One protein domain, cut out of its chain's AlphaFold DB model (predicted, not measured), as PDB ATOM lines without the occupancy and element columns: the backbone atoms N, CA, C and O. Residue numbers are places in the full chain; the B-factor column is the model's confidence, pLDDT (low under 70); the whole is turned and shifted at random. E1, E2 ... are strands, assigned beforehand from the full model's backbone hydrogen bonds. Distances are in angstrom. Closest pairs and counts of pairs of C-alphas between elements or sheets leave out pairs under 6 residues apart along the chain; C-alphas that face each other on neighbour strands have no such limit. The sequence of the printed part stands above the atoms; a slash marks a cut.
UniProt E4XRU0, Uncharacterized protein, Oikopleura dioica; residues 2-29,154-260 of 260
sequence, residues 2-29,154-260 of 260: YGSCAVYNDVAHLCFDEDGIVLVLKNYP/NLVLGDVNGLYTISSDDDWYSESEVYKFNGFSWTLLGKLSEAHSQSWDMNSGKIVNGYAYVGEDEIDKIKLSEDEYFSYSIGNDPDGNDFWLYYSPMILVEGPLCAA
ATOM      1  N   TYR A   2     105.396  95.673  14.263       25.66
ATOM      2  CA  TYR A   2     105.653  94.600  13.302       25.66
ATOM      3  C   TYR A   2     105.048  93.324  13.863       25.66
ATOM      4  O   TYR A   2     105.380  92.908  14.970       25.66
ATOM      5  N   GLY A   3     104.080  92.788  13.142       21.19
ATOM      6  CA  GLY A   3     103.360  91.573  13.462       21.19
ATOM      7  C   GLY A   3     102.677  91.127  12.184       21.19
ATOM      8  O   GLY A   3     102.132  91.960  11.460       21.19
ATOM      9  N   SER A   4     102.739  89.833  11.891       26.77
ATOM     10  CA  SER A   4     102.054  89.265  10.745       26.77
ATOM     11  C   SER A   4     100.573  89.094  11.059       26.77
ATOM     12  O   SER A   4     100.180  88.391  11.989       26.77
ATOM     13  N   CYS A   5      99.731  89.788  10.299       23.20
ATOM     14  CA  CYS A   5      98.277  89.686  10.345       23.20
ATOM     15  C   CYS A   5      97.740  89.837   8.920       23.20
ATOM     16  O   CYS A   5      98.158  90.728   8.187       23.20
ATOM     17  N   ALA A   6      96.773  89.000   8.541       25.80
ATOM     18  CA  ALA A   6      95.937  89.258   7.373       25.80
ATOM     19  C   ALA A   6      94.877  90.320   7.725       25.80
ATOM     20  O   ALA A   6      94.274  90.270   8.801       25.80
ATOM     21  N   VAL A   7      94.657  91.279   6.820       26.95
ATOM     22  CA  VAL A   7      93.807  92.460   7.036       26.95
ATOM     23  C   VAL A   7      92.324  92.161   6.809       26.95
ATOM     24  O   VAL A   7      91.918  91.482   5.868       26.95
ATOM     25  N   TYR A   8      91.512  92.770   7.671       23.23
ATOM     26  CA  TYR A   8      90.087  93.007   7.511       23.23
ATOM     27  C   TYR A   8      89.869  94.473   7.097       23.23
ATOM     28  O   TYR A   8      90.335  95.377   7.788       23.23
ATOM     29  N   ASN A   9      89.115  94.674   6.010       25.56
ATOM     30  CA  ASN A   9      88.609  95.941   5.449       25.56
ATOM     31  C   ASN A   9      89.492  96.839   4.556       25.56
ATOM     32  O   ASN A   9      88.964  97.843   4.101       25.56
ATOM     33  N   ASP A  10      90.698  96.434   4.157       33.62
ATOM     34  CA  ASP A  10      91.387  96.981   2.970       33.62
ATOM     35  C   ASP A  10      92.181  95.850   2.294       33.62
ATOM     36  O   ASP A  10      93.370  95.658   2.531       33.62
ATOM     37  N   VAL A  11      91.485  95.014   1.518       36.72
ATOM     38  CA  VAL A  11      92.078  93.831   0.877       36.72
ATOM     39  C   VAL A  11      92.561  94.199  -0.523       36.72
ATOM     40  O   VAL A  11      91.758  94.479  -1.417       36.72
ATOM     41  N   ALA A  12      93.873  94.142  -0.737       38.06
ATOM     42  CA  ALA A  12      94.417  93.931  -2.067       38.06
ATOM     43  C   ALA A  12      94.084  92.493  -2.492       38.06
ATOM     44  O   ALA A  12      94.548  91.535  -1.874       38.06
ATOM     45  N   HIS A  13      93.241  92.320  -3.512       39.47
ATOM     46  CA  HIS A  13      92.990  91.002  -4.085       39.47
ATOM     47  C   HIS A  13      93.980  90.772  -5.229       39.47
ATOM     48  O   HIS A  13      93.869  91.366  -6.302       39.47
ATOM     49  N   LEU A  14      94.944  89.882  -5.002       39.12
ATOM     50  CA  LEU A  14      95.708  89.255  -6.076       39.12
ATOM     51  C   LEU A  14      94.810  88.175  -6.692       39.12
ATOM     52  O   LEU A  14      94.596  87.119  -6.094       39.12
ATOM     53  N   CYS A  15      94.211  88.464  -7.847       39.88
ATOM     54  CA  CYS A  15      93.533  87.451  -8.650       39.88
ATOM     55  C   CYS A  15      94.594  86.719  -9.482       39.88
ATOM     56  O   CYS A  15      95.513  87.334 -10.004       39.88
ATOM     57  N   PHE A  16      94.485  85.400  -9.596       39.22
ATOM     58  CA  PHE A  16      95.369  84.582 -10.428       39.22
ATOM     59  C   PHE A  16      94.495  83.905 -11.481       39.22
ATOM     60  O   PHE A  16      93.564  83.200 -11.097       39.22
ATOM     61  N   ASP A  17      94.756  84.119 -12.768       40.41
ATOM     62  CA  ASP A  17      94.143  83.360 -13.861       40.41
ATOM     63  C   ASP A  17      95.118  82.305 -14.423       40.41
ATOM     64  O   ASP A  17      96.190  82.058 -13.862       40.41
ATOM     65  N   GLU A  18      94.716  81.608 -15.491       35.22
ATOM     66  CA  GLU A  18      95.549  80.580 -16.135       35.22
ATOM     67  C   GLU A  18      96.824  81.165 -16.786       35.22
ATOM     68  O   GLU A  18      97.786  80.425 -16.997       35.22
ATOM     69  N   ASP A  19      96.867  82.482 -17.024       36.84
ATOM     70  CA  ASP A  19      97.955  83.203 -17.690       36.84
ATOM     71  C   ASP A  19      98.865  83.978 -16.704       36.84
ATOM     72  O   ASP A  19     100.031  84.249 -17.011       36.84
ATOM     73  N   GLY A  20      98.413  84.291 -15.484       41.56
ATOM     74  CA  GLY A  20      99.205  85.022 -14.492       41.56
ATOM     75  C   GLY A  20      98.400  85.766 -13.423       41.56
ATOM     76  O   GLY A  20      97.253  85.446 -13.130       41.56
ATOM     77  N   ILE A  21      99.052  86.734 -12.769       37.56
ATOM     78  CA  ILE A  21      98.431  87.590 -11.750       37.56
ATOM     79  C   ILE A  21      97.666  88.728 -12.435       37.56
ATOM     80  O   ILE A  21      98.234  89.492 -13.209       37.56
ATOM     81  N   VAL A  22      96.398  88.884 -12.073       35.91
ATOM     82  CA  VAL A  22      95.583  90.075 -12.299       35.91
ATOM     83  C   VAL A  22      95.397  90.752 -10.943       35.91
ATOM     84  O   VAL A  22      94.655  90.270 -10.087       35.91
ATOM     85  N   LEU A  23      96.076  91.872 -10.706       35.62
ATOM     86  CA  LEU A  23      95.866  92.626  -9.473       35.62
ATOM     87  C   LEU A  23      94.543  93.396  -9.557       35.62
ATOM     88  O   LEU A  23      94.347  94.205 -10.464       35.62
ATOM     89  N   VAL A  24      93.643  93.188  -8.596       35.59
ATOM     90  CA  VAL A  24      92.443  94.019  -8.445       35.59
ATOM     91  C   VAL A  24      92.394  94.575  -7.031       35.59
ATOM     92  O   VAL A  24      91.980  93.917  -6.077       35.59
ATOM     93  N   LEU A  25      92.771  95.843  -6.904       32.88
ATOM     94  CA  LEU A  25      92.535  96.618  -5.694       32.88
ATOM     95  C   LEU A  25      91.087  97.120  -5.730       32.88
ATOM     96  O   LEU A  25      90.743  98.004  -6.516       32.88
ATOM     97  N   LYS A  26      90.202  96.547  -4.906       34.56
ATOM     98  CA  LYS A  26      88.844  97.080  -4.723       34.56
ATOM     99  C   LYS A  26      88.680  97.663  -3.330       34.56
ATOM    100  O   LYS A  26      88.564  96.942  -2.348       34.56
ATOM    101  N   ASN A  27      88.569  98.985  -3.284       32.34
ATOM    102  CA  ASN A  27      88.171  99.726  -2.098       32.34
ATOM    103  C   ASN A  27      86.631  99.677  -1.963       32.34
ATOM    104  O   ASN A  27      85.918 100.155  -2.850       32.34
ATOM    105  N   TYR A  28      86.095  99.067  -0.897       37.03
ATOM    106  CA  TYR A  28      84.647  98.980  -0.643       37.03
ATOM    107  C   TYR A  28      84.250  99.799   0.595       37.03
ATOM    108  O   TYR A  28      84.159  99.255   1.694       37.03
ATOM    109  N   PRO A  29      83.901 101.088   0.448       32.31
ATOM    110  CA  PRO A  29      83.733 101.964   1.604       32.31
ATOM    111  C   PRO A  29      82.452 101.756   2.440       32.31
ATOM    112  O   PRO A  29      82.191 102.599   3.287       32.31
ATOM    113  N   ASN A 154     114.418  83.173   6.877       81.88
ATOM    114  CA  ASN A 154     114.176  82.621   5.554       81.88
ATOM    115  C   ASN A 154     112.683  82.413   5.273       81.88
ATOM    116  O   ASN A 154     111.880  82.226   6.189       81.88
ATOM    117  N   LEU A 155     112.318  82.291   3.999       86.25
ATOM    118  CA  LEU A 155     111.001  81.800   3.595       86.25
ATOM    119  C   LEU A 155     111.042  80.278   3.405       86.25
ATOM    120  O   LEU A 155     111.909  79.754   2.702       86.25
ATOM    121  N   VAL A 156     110.088  79.561   4.011       89.25
ATOM    122  CA  VAL A 156     109.860  78.127   3.762       89.25
ATOM    123  C   VAL A 156     108.472  77.933   3.174       89.25
ATOM    124  O   VAL A 156     107.470  78.319   3.771       89.25
ATOM    125  N   LEU A 157     108.405  77.280   2.020       91.81
ATOM    126  CA  LEU A 157     107.165  76.870   1.372       91.81
ATOM    127  C   LEU A 157     107.114  75.346   1.282       91.81
ATOM    128  O   LEU A 157     108.143  74.689   1.178       91.81
ATOM    129  N   GLY A 158     105.915  74.772   1.304       92.62
ATOM    130  CA  GLY A 158     105.714  73.335   1.139       92.62
ATOM    131  C   GLY A 158     104.532  73.050   0.223       92.62
ATOM    132  O   GLY A 158     103.502  73.728   0.298       92.62
ATOM    133  N   ASP A 159     104.688  72.067  -0.657       93.06
ATOM    134  CA  ASP A 159     103.612  71.524  -1.486       93.06
ATOM    135  C   ASP A 159     103.689  69.987  -1.541       93.06
ATOM    136  O   ASP A 159     104.301  69.352  -0.691       93.06
ATOM    137  N   VAL A 160     103.032  69.352  -2.512       92.50
ATOM    138  CA  VAL A 160     103.079  67.889  -2.677       92.50
ATOM    139  C   VAL A 160     104.443  67.365  -3.162       92.50
ATOM    140  O   VAL A 160     104.722  66.176  -3.036       92.50
ATOM    141  N   ASN A 161     105.287  68.227  -3.727       94.50
ATOM    142  CA  ASN A 161     106.543  67.869  -4.383       94.50
ATOM    143  C   ASN A 161     107.775  68.084  -3.496       94.50
ATOM    144  O   ASN A 161     108.832  67.517  -3.794       94.50
ATOM    145  N   GLY A 162     107.674  68.909  -2.452       95.94
ATOM    146  CA  GLY A 162     108.785  69.148  -1.540       95.94
ATOM    147  C   GLY A 162     108.581  70.312  -0.581       95.94
ATOM    148  O   GLY A 162     107.544  70.980  -0.574       95.94
ATOM    149  N   LEU A 163     109.630  70.563   0.205       95.69
ATOM    150  CA  LEU A 163     109.845  71.855   0.854       95.69
ATOM    151  C   LEU A 163     110.769  72.697  -0.007       95.69
ATOM    152  O   LEU A 163     111.686  72.174  -0.638       95.69
ATOM    153  N   TYR A 164     110.561  73.998   0.034       94.75
ATOM    154  CA  TYR A 164     111.348  74.973  -0.685       94.75
ATOM    155  C   TYR A 164     111.798  76.040   0.287       94.75
ATOM    156  O   TYR A 164     110.986  76.549   1.057       94.75
ATOM    157  N   THR A 165     113.079  76.367   0.249       91.75
ATOM    158  CA  THR A 165     113.625  77.502   0.983       91.75
ATOM    159  C   THR A 165     114.025  78.574   0.000       91.75
ATOM    160  O   THR A 165     114.538  78.278  -1.079       91.75
ATOM    161  N   ILE A 166     113.781  79.815   0.392       88.31
ATOM    162  CA  ILE A 166     114.407  80.989  -0.200       88.31
ATOM    163  C   ILE A 166     115.179  81.621   0.946       88.31
ATOM    164  O   ILE A 166     114.591  81.947   1.978       88.31
ATOM    165  N   SER A 167     116.502  81.626   0.827       74.75
ATOM    166  CA  SER A 167     117.400  81.906   1.948       74.75
ATOM    167  C   SER A 167     118.602  82.741   1.523       74.75
ATOM    168  O   SER A 167     119.041  82.662   0.372       74.75
ATOM    169  N   SER A 168     119.140  83.511   2.473       66.94
ATOM    170  CA  SER A 168     120.345  84.330   2.298       66.94
ATOM    171  C   SER A 168     121.600  83.474   2.092       66.94
ATOM    172  O   SER A 168     121.747  82.438   2.736       66.94
ATOM    173  N   ASP A 169     122.521  83.936   1.244       56.19
ATOM    174  CA  ASP A 169     123.771  83.251   0.869       56.19
ATOM    175  C   ASP A 169     124.997  83.641   1.723       56.19
ATOM    176  O   ASP A 169     126.097  83.790   1.207       56.19
ATOM    177  N   ASP A 170     124.819  83.764   3.039       55.94
ATOM    178  CA  ASP A 170     125.863  84.042   4.049       55.94
ATOM    179  C   ASP A 170     126.266  85.518   4.298       55.94
ATOM    180  O   ASP A 170     126.739  85.813   5.397       55.94
ATOM    181  N   ASP A 171     126.004  86.480   3.398       53.22
ATOM    182  CA  ASP A 171     126.375  87.907   3.585       53.22
ATOM    183  C   ASP A 171     125.157  88.824   3.832       53.22
ATOM    184  O   ASP A 171     124.847  89.737   3.074       53.22
ATOM    185  N   TRP A 172     124.462  88.570   4.942       56.50
ATOM    186  CA  TRP A 172     123.448  89.414   5.612       56.50
ATOM    187  C   TRP A 172     122.264  89.994   4.805       56.50
ATOM    188  O   TRP A 172     121.343  90.480   5.456       56.50
ATOM    189  N   TYR A 173     122.194  89.949   3.469       54.03
ATOM    190  CA  TYR A 173     121.224  90.785   2.741       54.03
ATOM    191  C   TYR A 173     120.700  90.265   1.397       54.03
ATOM    192  O   TYR A 173     119.965  91.006   0.750       54.03
ATOM    193  N   SER A 174     121.028  89.049   0.954       59.47
ATOM    194  CA  SER A 174     120.510  88.558  -0.331       59.47
ATOM    195  C   SER A 174     119.918  87.166  -0.248       59.47
ATOM    196  O   SER A 174     120.571  86.174  -0.586       59.47
ATOM    197  N   GLU A 175     118.642  87.095   0.142       64.62
ATOM    198  CA  GLU A 175     117.824  85.912  -0.096       64.62
ATOM    199  C   GLU A 175     117.654  85.714  -1.599       64.62
ATOM    200  O   GLU A 175     116.802  86.310  -2.250       64.62
ATOM    201  N   SER A 176     118.532  84.905  -2.178       78.19
ATOM    202  CA  SER A 176     118.509  84.651  -3.615       78.19
ATOM    203  C   SER A 176     118.473  83.173  -3.931       78.19
ATOM    204  O   SER A 176     117.960  82.805  -4.977       78.19
ATOM    205  N   GLU A 177     118.975  82.300  -3.063       88.38
ATOM    206  CA  GLU A 177     119.089  80.889  -3.403       88.38
ATOM    207  C   GLU A 177     117.807  80.135  -3.083       88.38
ATOM    208  O   GLU A 177     117.267  80.230  -1.980       88.38
ATOM    209  N   VAL A 178     117.342  79.360  -4.064       91.75
ATOM    210  CA  VAL A 178     116.153  78.525  -3.935       91.75
ATOM    211  C   VAL A 178     116.581  77.072  -3.842       91.75
ATOM    212  O   VAL A 178     117.042  76.494  -4.830       91.75
ATOM    213  N   TYR A 179     116.396  76.457  -2.676       94.62
ATOM    214  CA  TYR A 179     116.609  75.021  -2.511       94.62
ATOM    215  C   TYR A 179     115.288  74.267  -2.467       94.62
ATOM    216  O   TYR A 179     114.267  74.784  -2.024       94.62
ATOM    217  N   LYS A 180     115.334  73.003  -2.886       96.81
ATOM    218  CA  LYS A 180     114.251  72.035  -2.742       96.81
ATOM    219  C   LYS A 180     114.704  70.867  -1.883       96.81
ATOM    220  O   LYS A 180     115.738  70.260  -2.155       96.81
ATOM    221  N   PHE A 181     113.892  70.503  -0.904       97.56
ATOM    222  CA  PHE A 181     114.010  69.266  -0.151       97.56
ATOM    223  C   PHE A 181     112.953  68.267  -0.610       97.56
ATOM    224  O   PHE A 181     111.755  68.552  -0.586       97.56
ATOM    225  N   ASN A 182     113.389  67.068  -0.988       95.88
ATOM    226  CA  ASN A 182     112.515  66.002  -1.491       95.88
ATOM    227  C   ASN A 182     112.092  64.979  -0.415       95.88
ATOM    228  O   ASN A 182     111.534  63.936  -0.744       95.88
ATOM    229  N   GLY A 183     112.383  65.232   0.865       94.75
ATOM    230  CA  GLY A 183     112.203  64.262   1.954       94.75
ATOM    231  C   GLY A 183     113.488  63.538   2.371       94.75
ATOM    232  O   GLY A 183     113.543  62.985   3.467       94.75
ATOM    233  N   PHE A 184     114.532  63.574   1.539       95.44
ATOM    234  CA  PHE A 184     115.801  62.873   1.778       95.44
ATOM    235  C   PHE A 184     117.031  63.766   1.630       95.44
ATOM    236  O   PHE A 184     118.022  63.557   2.324       95.44
ATOM    237  N   SER A 185     117.002  64.735   0.718       96.62
ATOM    238  CA  SER A 185     118.140  65.607   0.436       96.62
ATOM    239  C   SER A 185     117.694  66.967  -0.076       96.62
ATOM    240  O   SER A 185     116.614  67.101  -0.656       96.62
ATOM    241  N   TRP A 186     118.568  67.952   0.112       97.00
ATOM    242  CA  TRP A 186     118.432  69.294  -0.437       97.00
ATOM    243  C   TRP A 186     119.148  69.403  -1.788       97.00
ATOM    244  O   TRP A 186     120.283  68.946  -1.927       97.00
ATOM    245  N   THR A 187     118.498  70.046  -2.753       96.31
ATOM    246  CA  THR A 187     119.035  70.360  -4.082       96.31
ATOM    247  C   THR A 187     118.886  71.857  -4.334       96.31
ATOM    248  O   THR A 187     117.796  72.394  -4.152       96.31
ATOM    249  N   LEU A 188     119.955  72.531  -4.765       94.12
ATOM    250  CA  LEU A 188     119.875  73.913  -5.246       94.12
ATOM    251  C   LEU A 188     119.156  73.922  -6.600       94.12
ATOM    252  O   LEU A 188     119.637  73.295  -7.544       94.12
ATOM    253  N   LEU A 189     118.024  74.619  -6.696       95.06
ATOM    254  CA  LEU A 189     117.301  74.801  -7.958       95.06
ATOM    255  C   LEU A 189     117.886  75.952  -8.779       95.06
ATOM    256  O   LEU A 189     118.017  75.846  -9.995       95.06
ATOM    257  N   GLY A 190     118.260  77.044  -8.112       91.69
ATOM    258  CA  GLY A 190     118.842  78.213  -8.756       91.69
ATOM    259  C   GLY A 190     118.794  79.448  -7.867       91.69
ATOM    260  O   GLY A 190     118.690  79.330  -6.644       91.69
ATOM    261  N   LYS A 191     118.896  80.621  -8.496       88.12
ATOM    262  CA  LYS A 191     118.837  81.917  -7.820       88.12
ATOM    263  C   LYS A 191     117.711  82.796  -8.358       88.12
ATOM    264  O   LYS A 191     117.453  82.774  -9.563       88.12
ATOM    265  N   LEU A 192     117.088  83.580  -7.481       84.19
ATOM    266  CA  LEU A 192     116.137  84.619  -7.857       84.19
ATOM    267  C   LEU A 192     116.780  85.612  -8.831       84.19
ATOM    268  O   LEU A 192     117.997  85.814  -8.825       84.19
ATOM    269  N   SER A 193     115.953  86.207  -9.692       76.75
ATOM    270  CA  SER A 193     116.394  87.223 -10.655       76.75
ATOM    271  C   SER A 193     116.883  88.483  -9.958       76.75
ATOM    272  O   SER A 193     117.810  89.128 -10.444       76.75
ATOM    273  N   GLU A 194     116.275  88.795  -8.817       71.88
ATOM    274  CA  GLU A 194     116.654  89.878  -7.925       71.88
ATOM    275  C   GLU A 194     116.640  89.338  -6.495       71.88
ATOM    276  O   GLU A 194     115.859  88.445  -6.164       71.88
ATOM    277  N   ALA A 195     117.559  89.817  -5.661       67.31
ATOM    278  CA  ALA A 195     117.532  89.476  -4.249       67.31
ATOM    279  C   ALA A 195     116.374  90.243  -3.604       67.31
ATOM    280  O   ALA A 195     116.421  91.470  -3.540       67.31
ATOM    281  N   HIS A 196     115.358  89.515  -3.146       64.44
ATOM    282  CA  HIS A 196     114.345  90.071  -2.248       64.44
ATOM    283  C   HIS A 196     114.975  90.198  -0.859       64.44
ATOM    284  O   HIS A 196     115.932  89.480  -0.565       64.44
ATOM    285  N   SER A 197     114.530  91.191  -0.094       52.88
ATOM    286  CA  SER A 197     115.345  91.971   0.841       52.88
ATOM    287  C   SER A 197     116.040  91.246   2.006       52.88
ATOM    288  O   SER A 197     116.345  90.057   2.025       52.88
ATOM    289  N   GLN A 198     116.427  92.061   2.984       56.62
ATOM    290  CA  GLN A 198     117.198  91.695   4.145       56.62
ATOM    291  C   GLN A 198     116.447  90.615   4.931       56.62
ATOM    292  O   GLN A 198     115.286  90.801   5.268       56.62
ATOM    293  N   SER A 199     117.147  89.546   5.317       53.69
ATOM    294  CA  SER A 199     116.677  88.433   6.177       53.69
ATOM    295  C   SER A 199     115.958  88.819   7.493       53.69
ATOM    296  O   SER A 199     115.584  87.963   8.285       53.69
ATOM    297  N   TRP A 200     115.779  90.104   7.794       57.25
ATOM    298  CA  TRP A 200     115.012  90.612   8.934       57.25
ATOM    299  C   TRP A 200     113.519  90.767   8.623       57.25
ATOM    300  O   TRP A 200     112.679  90.743   9.534       57.25
ATOM    301  N   ASP A 201     113.201  90.918   7.341       60.53
ATOM    302  CA  ASP A 201     111.869  91.166   6.833       60.53
ATOM    303  C   ASP A 201     111.316  89.854   6.282       60.53
ATOM    304  O   ASP A 201     111.836  89.262   5.343       60.53
ATOM    305  N   MET A 202     110.289  89.330   6.954       60.22
ATOM    306  CA  MET A 202     109.719  88.043   6.573       60.22
ATOM    307  C   MET A 202     109.069  88.171   5.202       60.22
ATOM    308  O   MET A 202     108.024  88.821   5.068       60.22
ATOM    309  N   ASN A 203     109.669  87.499   4.226       66.62
ATOM    310  CA  ASN A 203     109.118  87.388   2.894       66.62
ATOM    311  C   ASN A 203     107.828  86.578   2.917       66.62
ATOM    312  O   ASN A 203     107.674  85.562   3.604       66.62
ATOM    313  N   SER A 204     106.877  87.054   2.134       76.44
ATOM    314  CA  SER A 204     105.561  86.460   2.025       76.44
ATOM    315  C   SER A 204     105.540  85.578   0.794       76.44
ATOM    316  O   SER A 204     106.031  85.989  -0.254       76.44
ATOM    317  N   GLY A 205     105.006  84.360   0.897       85.25
ATOM    318  CA  GLY A 205     105.062  83.441  -0.230       85.25
ATOM    319  C   GLY A 205     103.936  82.427  -0.312       85.25
ATOM    320  O   GLY A 205     103.377  81.988   0.696       85.25
ATOM    321  N   LYS A 206     103.619  82.013  -1.540       89.00
ATOM    322  CA  LYS A 206     102.649  80.950  -1.806       89.00
ATOM    323  C   LYS A 206     102.987  80.162  -3.063       89.00
ATOM    324  O   LYS A 206     103.326  80.733  -4.092       89.00
ATOM    325  N   ILE A 207     102.806  78.841  -3.001       90.19
ATOM    326  CA  ILE A 207     102.876  77.971  -4.179       90.19
ATOM    327  C   ILE A 207     101.491  77.854  -4.824       90.19
ATOM    328  O   ILE A 207     100.519  77.487  -4.157       90.19
ATOM    329  N   VAL A 208     101.414  78.125  -6.129       88.44
ATOM    330  CA  VAL A 208     100.228  77.947  -6.977       88.44
ATOM    331  C   VAL A 208     100.663  77.301  -8.294       88.44
ATOM    332  O   VAL A 208     101.515  77.824  -9.004       88.44
ATOM    333  N   ASN A 209     100.088  76.140  -8.627       89.19
ATOM    334  CA  ASN A 209     100.325  75.426  -9.892       89.19
ATOM    335  C   ASN A 209     101.816  75.202 -10.242       89.19
ATOM    336  O   ASN A 209     102.224  75.321 -11.397       89.19
ATOM    337  N   GLY A 210     102.640  74.871  -9.241       89.94
ATOM    338  CA  GLY A 210     104.079  74.627  -9.418       89.94
ATOM    339  C   GLY A 210     104.929  75.893  -9.575       89.94
ATOM    340  O   GLY A 210     106.104  75.798  -9.938       89.94
ATOM    341  N   TYR A 211     104.348  77.063  -9.313       92.88
ATOM    342  CA  TYR A 211     105.059  78.329  -9.191       92.88
ATOM    343  C   TYR A 211     105.019  78.804  -7.746       92.88
ATOM    344  O   TYR A 211     103.955  78.763  -7.131       92.88
ATOM    345  N   ALA A 212     106.146  79.271  -7.216       92.06
ATOM    346  CA  ALA A 212     106.139  80.099  -6.019       92.06
ATOM    347  C   ALA A 212     105.965  81.559  -6.426       92.06
ATOM    348  O   ALA A 212     106.603  82.032  -7.362       92.06
ATOM    349  N   TYR A 213     105.089  82.245  -5.711       88.31
ATOM    350  CA  TYR A 213     104.953  83.689  -5.734       88.31
ATOM    351  C   TYR A 213     105.490  84.182  -4.417       88.31
ATOM    352  O   TYR A 213     104.998  83.731  -3.381       88.31
ATOM    353  N   VAL A 214     106.518  85.014  -4.460       85.88
ATOM    354  CA  VAL A 214     107.190  85.510  -3.262       85.88
ATOM    355  C   VAL A 214     107.456  86.985  -3.418       85.88
ATOM    356  O   VAL A 214     107.575  87.452  -4.544       85.88
ATOM    357  N   GLY A 215     107.516  87.719  -2.324       79.75
ATOM    358  CA  GLY A 215     107.808  89.133  -2.426       79.75
ATOM    359  C   GLY A 215     107.739  89.869  -1.109       79.75
ATOM    360  O   GLY A 215     107.116  89.404  -0.145       79.75
ATOM    361  N   GLU A 216     108.341  91.044  -1.139       77.44
ATOM    362  CA  GLU A 216     108.273  92.073  -0.111       77.44
ATOM    363  C   GLU A 216     107.916  93.400  -0.787       77.44
ATOM    364  O   GLU A 216     106.755  93.806  -0.703       77.44
ATOM    365  N   ASP A 217     108.836  94.015  -1.530       78.94
ATOM    366  CA  ASP A 217     108.539  95.228  -2.309       78.94
ATOM    367  C   ASP A 217     107.963  94.911  -3.697       78.94
ATOM    368  O   ASP A 217     106.959  95.486  -4.111       78.94
ATOM    369  N   GLU A 218     108.518  93.913  -4.376       81.56
ATOM    370  CA  GLU A 218     108.012  93.392  -5.648       81.56
ATOM    371  C   GLU A 218     107.546  91.947  -5.488       81.56
ATOM    372  O   GLU A 218     107.915  91.267  -4.532       81.56
ATOM    373  N   ILE A 219     106.741  91.454  -6.434       84.75
ATOM    374  CA  ILE A 219     106.392  90.031  -6.478       84.75
ATOM    375  C   ILE A 219     107.262  89.336  -7.528       84.75
ATOM    376  O   ILE A 219     107.249  89.692  -8.701       84.75
ATOM    377  N   ASP A 220     107.943  88.275  -7.122       86.38
ATOM    378  CA  ASP A 220     108.632  87.327  -7.986       86.38
ATOM    379  C   ASP A 220     107.740  86.124  -8.293       86.38
ATOM    380  O   ASP A 220     107.073  85.566  -7.415       86.38
ATOM    381  N   LYS A 221     107.785  85.669  -9.549       90.62
ATOM    382  CA  LYS A 221     107.219  84.386  -9.974       90.62
ATOM    383  C   LYS A 221     108.347  83.401 -10.269       90.62
ATOM    384  O   LYS A 221     109.070  83.532 -11.255       90.62
ATOM    385  N   ILE A 222     108.423  82.349  -9.462       92.19
ATOM    386  CA  ILE A 222     109.492  81.348  -9.496       92.19
ATOM    387  C   ILE A 222     108.938  80.016  -9.989       92.19
ATOM    388  O   ILE A 222     107.988  79.479  -9.417       92.19
ATOM    389  N   LYS A 223     109.555  79.423 -11.012       94.81
ATOM    390  CA  LYS A 223     109.275  78.044 -11.425       94.81
ATOM    391  C   LYS A 223     110.027  77.061 -10.528       94.81
ATOM    392  O   LYS A 223     111.250  76.970 -10.580       94.81
ATOM    393  N   LEU A 224     109.288  76.265  -9.757       92.88
ATOM    394  CA  LEU A 224     109.844  75.290  -8.811       92.88
ATOM    395  C   LEU A 224     110.130  73.927  -9.469       92.88
ATOM    396  O   LEU A 224     109.583  72.897  -9.070       92.88
ATOM    397  N   SER A 225     110.971  73.924 -10.505       92.62
ATOM    398  CA  SER A 225     111.372  72.722 -11.251       92.62
ATOM    399  C   SER A 225     112.884  72.525 -11.192       92.62
ATOM    400  O   SER A 225     113.624  73.486 -11.355       92.62
ATOM    401  N   GLU A 226     113.338  71.284 -11.007       89.44
ATOM    402  CA  GLU A 226     114.768  70.934 -11.095       89.44
ATOM    403  C   GLU A 226     115.294  71.031 -12.536       89.44
ATOM    404  O   GLU A 226     116.448  71.393 -12.742       89.44
ATOM    405  N   ASP A 227     114.439  70.771 -13.532       91.81
ATOM    406  CA  ASP A 227     114.829  70.752 -14.948       91.81
ATOM    407  C   ASP A 227     114.613  72.102 -15.661       91.81
ATOM    408  O   ASP A 227     115.190  72.354 -16.718       91.81
ATOM    409  N   GLU A 228     113.759  72.972 -15.110       92.38
ATOM    410  CA  GLU A 228     113.269  74.191 -15.779       92.38
ATOM    411  C   GLU A 228     113.196  75.397 -14.827       92.38
ATOM    412  O   GLU A 228     112.253  76.190 -14.881       92.38
ATOM    413  N   TYR A 229     114.147  75.521 -13.903       93.62
ATOM    414  CA  TYR A 229     114.154  76.633 -12.957       93.62
ATOM    415  C   TYR A 229     114.265  77.992 -13.667       93.62
ATOM    416  O   TYR A 229     115.132  78.202 -14.518       93.62
ATOM    417  N   PHE A 230     113.424  78.939 -13.254       92.81
ATOM    418  CA  PHE A 230     113.591  80.364 -13.531       92.81
ATOM    419  C   PHE A 230     112.889  81.202 -12.456       92.81
ATOM    420  O   PHE A 230     111.916  80.744 -11.854       92.81
ATOM    421  N   SER A 231     113.344  82.440 -12.274       91.00
ATOM    422  CA  SER A 231     112.625  83.492 -11.550       91.00
ATOM    423  C   SER A 231     112.562  84.750 -12.409       91.00
ATOM    424  O   SER A 231     113.475  84.997 -13.203       91.00
ATOM    425  N   TYR A 232     111.482  85.511 -12.274       89.62
ATOM    426  CA  TYR A 232     111.393  86.881 -12.764       89.62
ATOM    427  C   TYR A 232     110.440  87.697 -11.888       89.62
ATOM    428  O   TYR A 232     109.412  87.172 -11.444       89.62
ATOM    429  N   SER A 233     110.752  88.981 -11.715       87.25
ATOM    430  CA  SER A 233     109.844  89.938 -11.088       87.25
ATOM    431  C   SER A 233     108.660  90.219 -12.011       87.25
ATOM    432  O   SER A 233     108.820  90.496 -13.205       87.25
ATOM    433  N   ILE A 234     107.451  90.126 -11.462       86.94
ATOM    434  CA  ILE A 234     106.221  90.595 -12.112       86.94
ATOM    435  C   ILE A 234     105.932  92.072 -11.799       86.94
ATOM    436  O   ILE A 234     104.938  92.606 -12.293       86.94
ATOM    437  N   GLY A 235     106.823  92.725 -11.051       83.75
ATOM    438  CA  GLY A 235     106.837  94.153 -10.777       83.75
ATOM    439  C   GLY A 235     106.187  94.557  -9.457       83.75
ATOM    440  O   GLY A 235     105.853  93.730  -8.607       83.75
ATOM    441  N   ASN A 236     106.039  95.874  -9.346       83.31
ATOM    442  CA  ASN A 236     105.413  96.619  -8.260       83.31
ATOM    443  C   ASN A 236     103.877  96.621  -8.364       83.31
ATOM    444  O   ASN A 236     103.283  95.974  -9.236       83.31
ATOM    445  N   ASP A 237     103.223  97.382  -7.486       78.31
ATOM    446  CA  ASP A 237     101.800  97.679  -7.605       78.31
ATOM    447  C   ASP A 237     101.468  98.394  -8.950       78.31
ATOM    448  O   ASP A 237     102.365  98.831  -9.681       78.31
ATOM    449  N   PRO A 238     100.184  98.536  -9.335       76.12
ATOM    450  CA  PRO A 238      99.795  99.100 -10.630       76.12
ATOM    451  C   PRO A 238     100.131 100.586 -10.783       76.12
ATOM    452  O   PRO A 238     100.134 101.094 -11.905       76.12
ATOM    453  N   ASP A 239     100.378 101.274  -9.669       81.88
ATOM    454  CA  ASP A 239     100.791 102.671  -9.617       81.88
ATOM    455  C   ASP A 239     102.331 102.804  -9.631       81.88
ATOM    456  O   ASP A 239     102.854 103.917  -9.735       81.88
ATOM    457  N   GLY A 240     103.053 101.677  -9.603       84.06
ATOM    458  CA  GLY A 240     104.508 101.589  -9.605       84.06
ATOM    459  C   GLY A 240     105.148 101.759  -8.227       84.06
ATOM    460  O   GLY A 240     106.344 102.035  -8.179       84.06
ATOM    461  N   ASN A 241     104.379 101.636  -7.138       84.38
ATOM    462  CA  ASN A 241     104.910 101.628  -5.774       84.38
ATOM    463  C   ASN A 241     105.133 100.197  -5.278       84.38
ATOM    464  O   ASN A 241     104.407  99.275  -5.648       84.38
ATOM    465  N   ASP A 242     106.091 100.052  -4.377       83.69
ATOM    466  CA  ASP A 242     106.378  98.809  -3.672       83.69
ATOM    467  C   ASP A 242     105.125  98.274  -2.935       83.69
ATOM    468  O   ASP A 242     104.344  99.029  -2.345       83.69
ATOM    469  N   PHE A 243     104.936  96.953  -2.924       77.00
ATOM    470  CA  PHE A 243     103.800  96.284  -2.284       77.00
ATOM    471  C   PHE A 243     103.857  96.268  -0.747       77.00
ATOM    472  O   PHE A 243     102.819  96.068  -0.109       77.00
ATOM    473  N   TRP A 244     105.038  96.454  -0.150       77.81
ATOM    474  CA  TRP A 244     105.283  96.459   1.301       77.81
ATOM    475  C   TRP A 244     104.722  95.206   1.998       77.81
ATOM    476  O   TRP A 244     104.067  95.290   3.041       77.81
ATOM    477  N   LEU A 245     104.981  94.020   1.440       74.62
ATOM    478  CA  LEU A 245     104.487  92.721   1.925       74.62
ATOM    479  C   LEU A 245     105.237  92.195   3.159       74.62
ATOM    480  O   LEU A 245     105.191  90.998   3.458       74.62
ATOM    481  N   TYR A 246     105.873  93.086   3.917       73.00
ATOM    482  CA  TYR A 246     106.478  92.806   5.212       73.00
ATOM    483  C   TYR A 246     105.498  92.051   6.105       73.00
ATOM    484  O   TYR A 246     104.396  92.535   6.389       73.00
ATOM    485  N   TYR A 247     105.892  90.862   6.567       68.62
ATOM    486  CA  TYR A 247     105.098  90.071   7.509       68.62
ATOM    487  C   TYR A 247     103.669  89.752   7.000       68.62
ATOM    488  O   TYR A 247     102.768  89.498   7.800       68.62
ATOM    489  N   SER A 248     103.414  89.767   5.689       71.75
ATOM    490  CA  SER A 248     102.053  89.724   5.134       71.75
ATOM    491  C   SER A 248     101.677  88.344   4.580       71.75
ATOM    492  O   SER A 248     102.007  88.017   3.450       71.75
ATOM    493  N   PRO A 249     100.905  87.502   5.289       70.12
ATOM    494  CA  PRO A 249     100.623  86.152   4.803       70.12
ATOM    495  C   PRO A 249      99.925  86.159   3.430       70.12
ATOM    496  O   PRO A 249      98.853  86.746   3.266       70.12
ATOM    497  N   MET A 250     100.483  85.431   2.459       74.44
ATOM    498  CA  MET A 250      99.819  85.178   1.179       74.44
ATOM    499  C   MET A 250      98.845  84.003   1.310       74.44
ATOM    500  O   MET A 250      99.234  82.865   1.589       74.44
ATOM    501  N   ILE A 251      97.557  84.264   1.083       71.38
ATOM    502  CA  ILE A 251      96.491  83.265   1.208       71.38
ATOM    503  C   ILE A 251      95.807  83.088  -0.146       71.38
ATOM    504  O   ILE A 251      95.380  84.054  -0.773       71.38
ATOM    505  N   LEU A 252      95.663  81.833  -0.574       67.25
ATOM    506  CA  LEU A 252      94.843  81.496  -1.732       67.25
ATOM    507  C   LEU A 252      93.376  81.429  -1.299       67.25
ATOM    508  O   LEU A 252      93.034  80.663  -0.397       67.25
ATOM    509  N   VAL A 253      92.518  82.209  -1.951       66.19
ATOM    510  CA  VAL A 253      91.072  82.208  -1.713       66.19
ATOM    511  C   VAL A 253      90.345  81.591  -2.904       66.19
ATOM    512  O   VAL A 253      90.625  81.921  -4.054       66.19
ATOM    513  N   GLU A 254      89.403  80.688  -2.638       57.88
ATOM    514  CA  GLU A 254      88.478  80.208  -3.666       57.88
ATOM    515  C   GLU A 254      87.426  81.296  -3.927       57.88
ATOM    516  O   GLU A 254      86.713  81.718  -3.015       57.88
ATOM    517  N   GLY A 255      87.318  81.769  -5.166       61.06
ATOM    518  CA  GLY A 255      86.341  82.787  -5.543       61.06
ATOM    519  C   GLY A 255      86.246  82.954  -7.057       61.06
ATOM    520  O   GLY A 255      87.148  82.512  -7.772       61.06
ATOM    521  N   PRO A 256      85.154  83.552  -7.574       55.91
ATOM    522  CA  PRO A 256      85.087  83.908  -8.982       55.91
ATOM    523  C   PRO A 256      86.290  84.792  -9.313       55.91
ATOM    524  O   PRO A 256      86.494  85.818  -8.660       55.91
ATOM    525  N   LEU A 257      87.067  84.361 -10.315       54.06
ATOM    526  CA  LEU A 257      88.088  85.178 -10.963       54.06
ATOM    527  C   LEU A 257      87.485  86.559 -11.179       54.06
ATOM    528  O   LEU A 257      86.351  86.653 -11.660       54.06
ATOM    529  N   CYS A 258      88.200  87.587 -10.724       51.47
ATOM    530  CA  CYS A 258      87.815  88.982 -10.844       51.47
ATOM    531  C   CYS A 258      87.029  89.196 -12.147       51.47
ATOM    532  O   CYS A 258      87.569  88.964 -13.225       51.47
ATOM    533  N   ALA A 259      85.732  89.521 -12.041       47.62
ATOM    534  CA  ALA A 259      84.889  89.692 -13.219       47.62
ATOM    535  C   ALA A 259      85.546  90.737 -14.127       47.62
ATOM    536  O   ALA A 259      85.747  91.869 -13.680       47.62
ATOM    537  N   ALA A 260      85.927  90.301 -15.330       45.34
ATOM    538  CA  ALA A 260      86.541  91.131 -16.360       45.34
ATOM    539  C   ALA A 260      85.679  92.352 -16.707       45.34
ATOM    540  O   ALA A 260      84.427  92.234 -16.663       45.34
TER     541      ALA A 260
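What this domain is: This is residues 2 to 29 and 154 to 260 of the 260 residues of an uncharacterized protein of Oikopleura dioica (UniProt E4XRU0). Two four-stranded sheets, E3 to E6 and E7 to E10, stand face to face as a sandwich, their strands crossed at 31 degrees. A separate hairpin, E1 and E2, lies beyond one side of it, and the last stretch, residues 236 to 260, runs without a named element from the end of E10 to the hairpin's side. The printed part has 135 residues with no named helix and ten strands in the order E1 to E10; the three sheets, E1-E2, E3-E4-E5-E6 and E7-E8-E9-E10, are antiparallel. The class is all strand, though 59 of the 135 residues are in named elements, under half. The whole is compact, with a radius of gyration of the C-alphas of 15.1 A, and elongated, spanning 49 by 31 by 24 A.

Where its parts are: The printed part begins at Tyr 2. E1 is residues 12 to 16, 12.6 A long, from C-alpha 12 at (94.417, 93.931, -2.067), and E2 is residues 21 to 25, 12.4 A. After the cut come E3, residues 155 to 158, 10.3 A; E4, 163 to 168, 16.4 A; E5, 175 to 181, 17.1 A; and E6, 186 to 196, 21.3 A, which bends by 96 degrees at residue 193. E7 is residues 204 to 208, 13.5 A; E8, 211 to 215, 13.0 A; E9, 219 to 223, 13.3 A; and E10, 230 to 235, 15.6 A, ending at C-alpha 235 at (106.837, 94.153, -10.777).

How they stand to each other: E3 to E6 form a meander, each strand the antiparallel neighbour of the one before, and so do E7 to E10. Both sheets are strongly twisted. N 157 and O 164 of E3 and E4 are 2.9 A apart, within hydrogen-bond range, as are N 181 and O 163 of E5 and E4, 2.8 A, and N 187 and O 180 of E6 and E5, 2.8 A. In the other sheet, N 208 of E7 and O 211 of E8 are within hydrogen-bond range at 2.8 A, as are N 220 of E9 and O 214 of E8 at 2.7 A, and N 234 of E10 and O 219 of E9 at 2.8 A. Between edge strands of the two sheets, the closest C-alphas of E6 and E10 are those of Leu 192 and Ser 231, 5.2 A apart, and of E3 and E7 those of Leu 157 and Lys 206, 6.9 A. In the hairpin E1 and E2, N 22 and O 15 are 2.7 A apart. E1 and E2 are apart from the other strands, E2 and E10 only just, at 8.4 A.

The domain as a whole: The farthest C-alphas, of Pro 29 and Phe 184, are 50.6 A apart. Residues 30 to 153 are cut out, and C-alphas 29 and 154 are 36.3 A apart. Of the links printed whole, none is long. Mean pLDDT of the printed part is 70.2; residues 2 to 29, 168 to 175, 195 to 203, 247 and 252 to 260 are under 70.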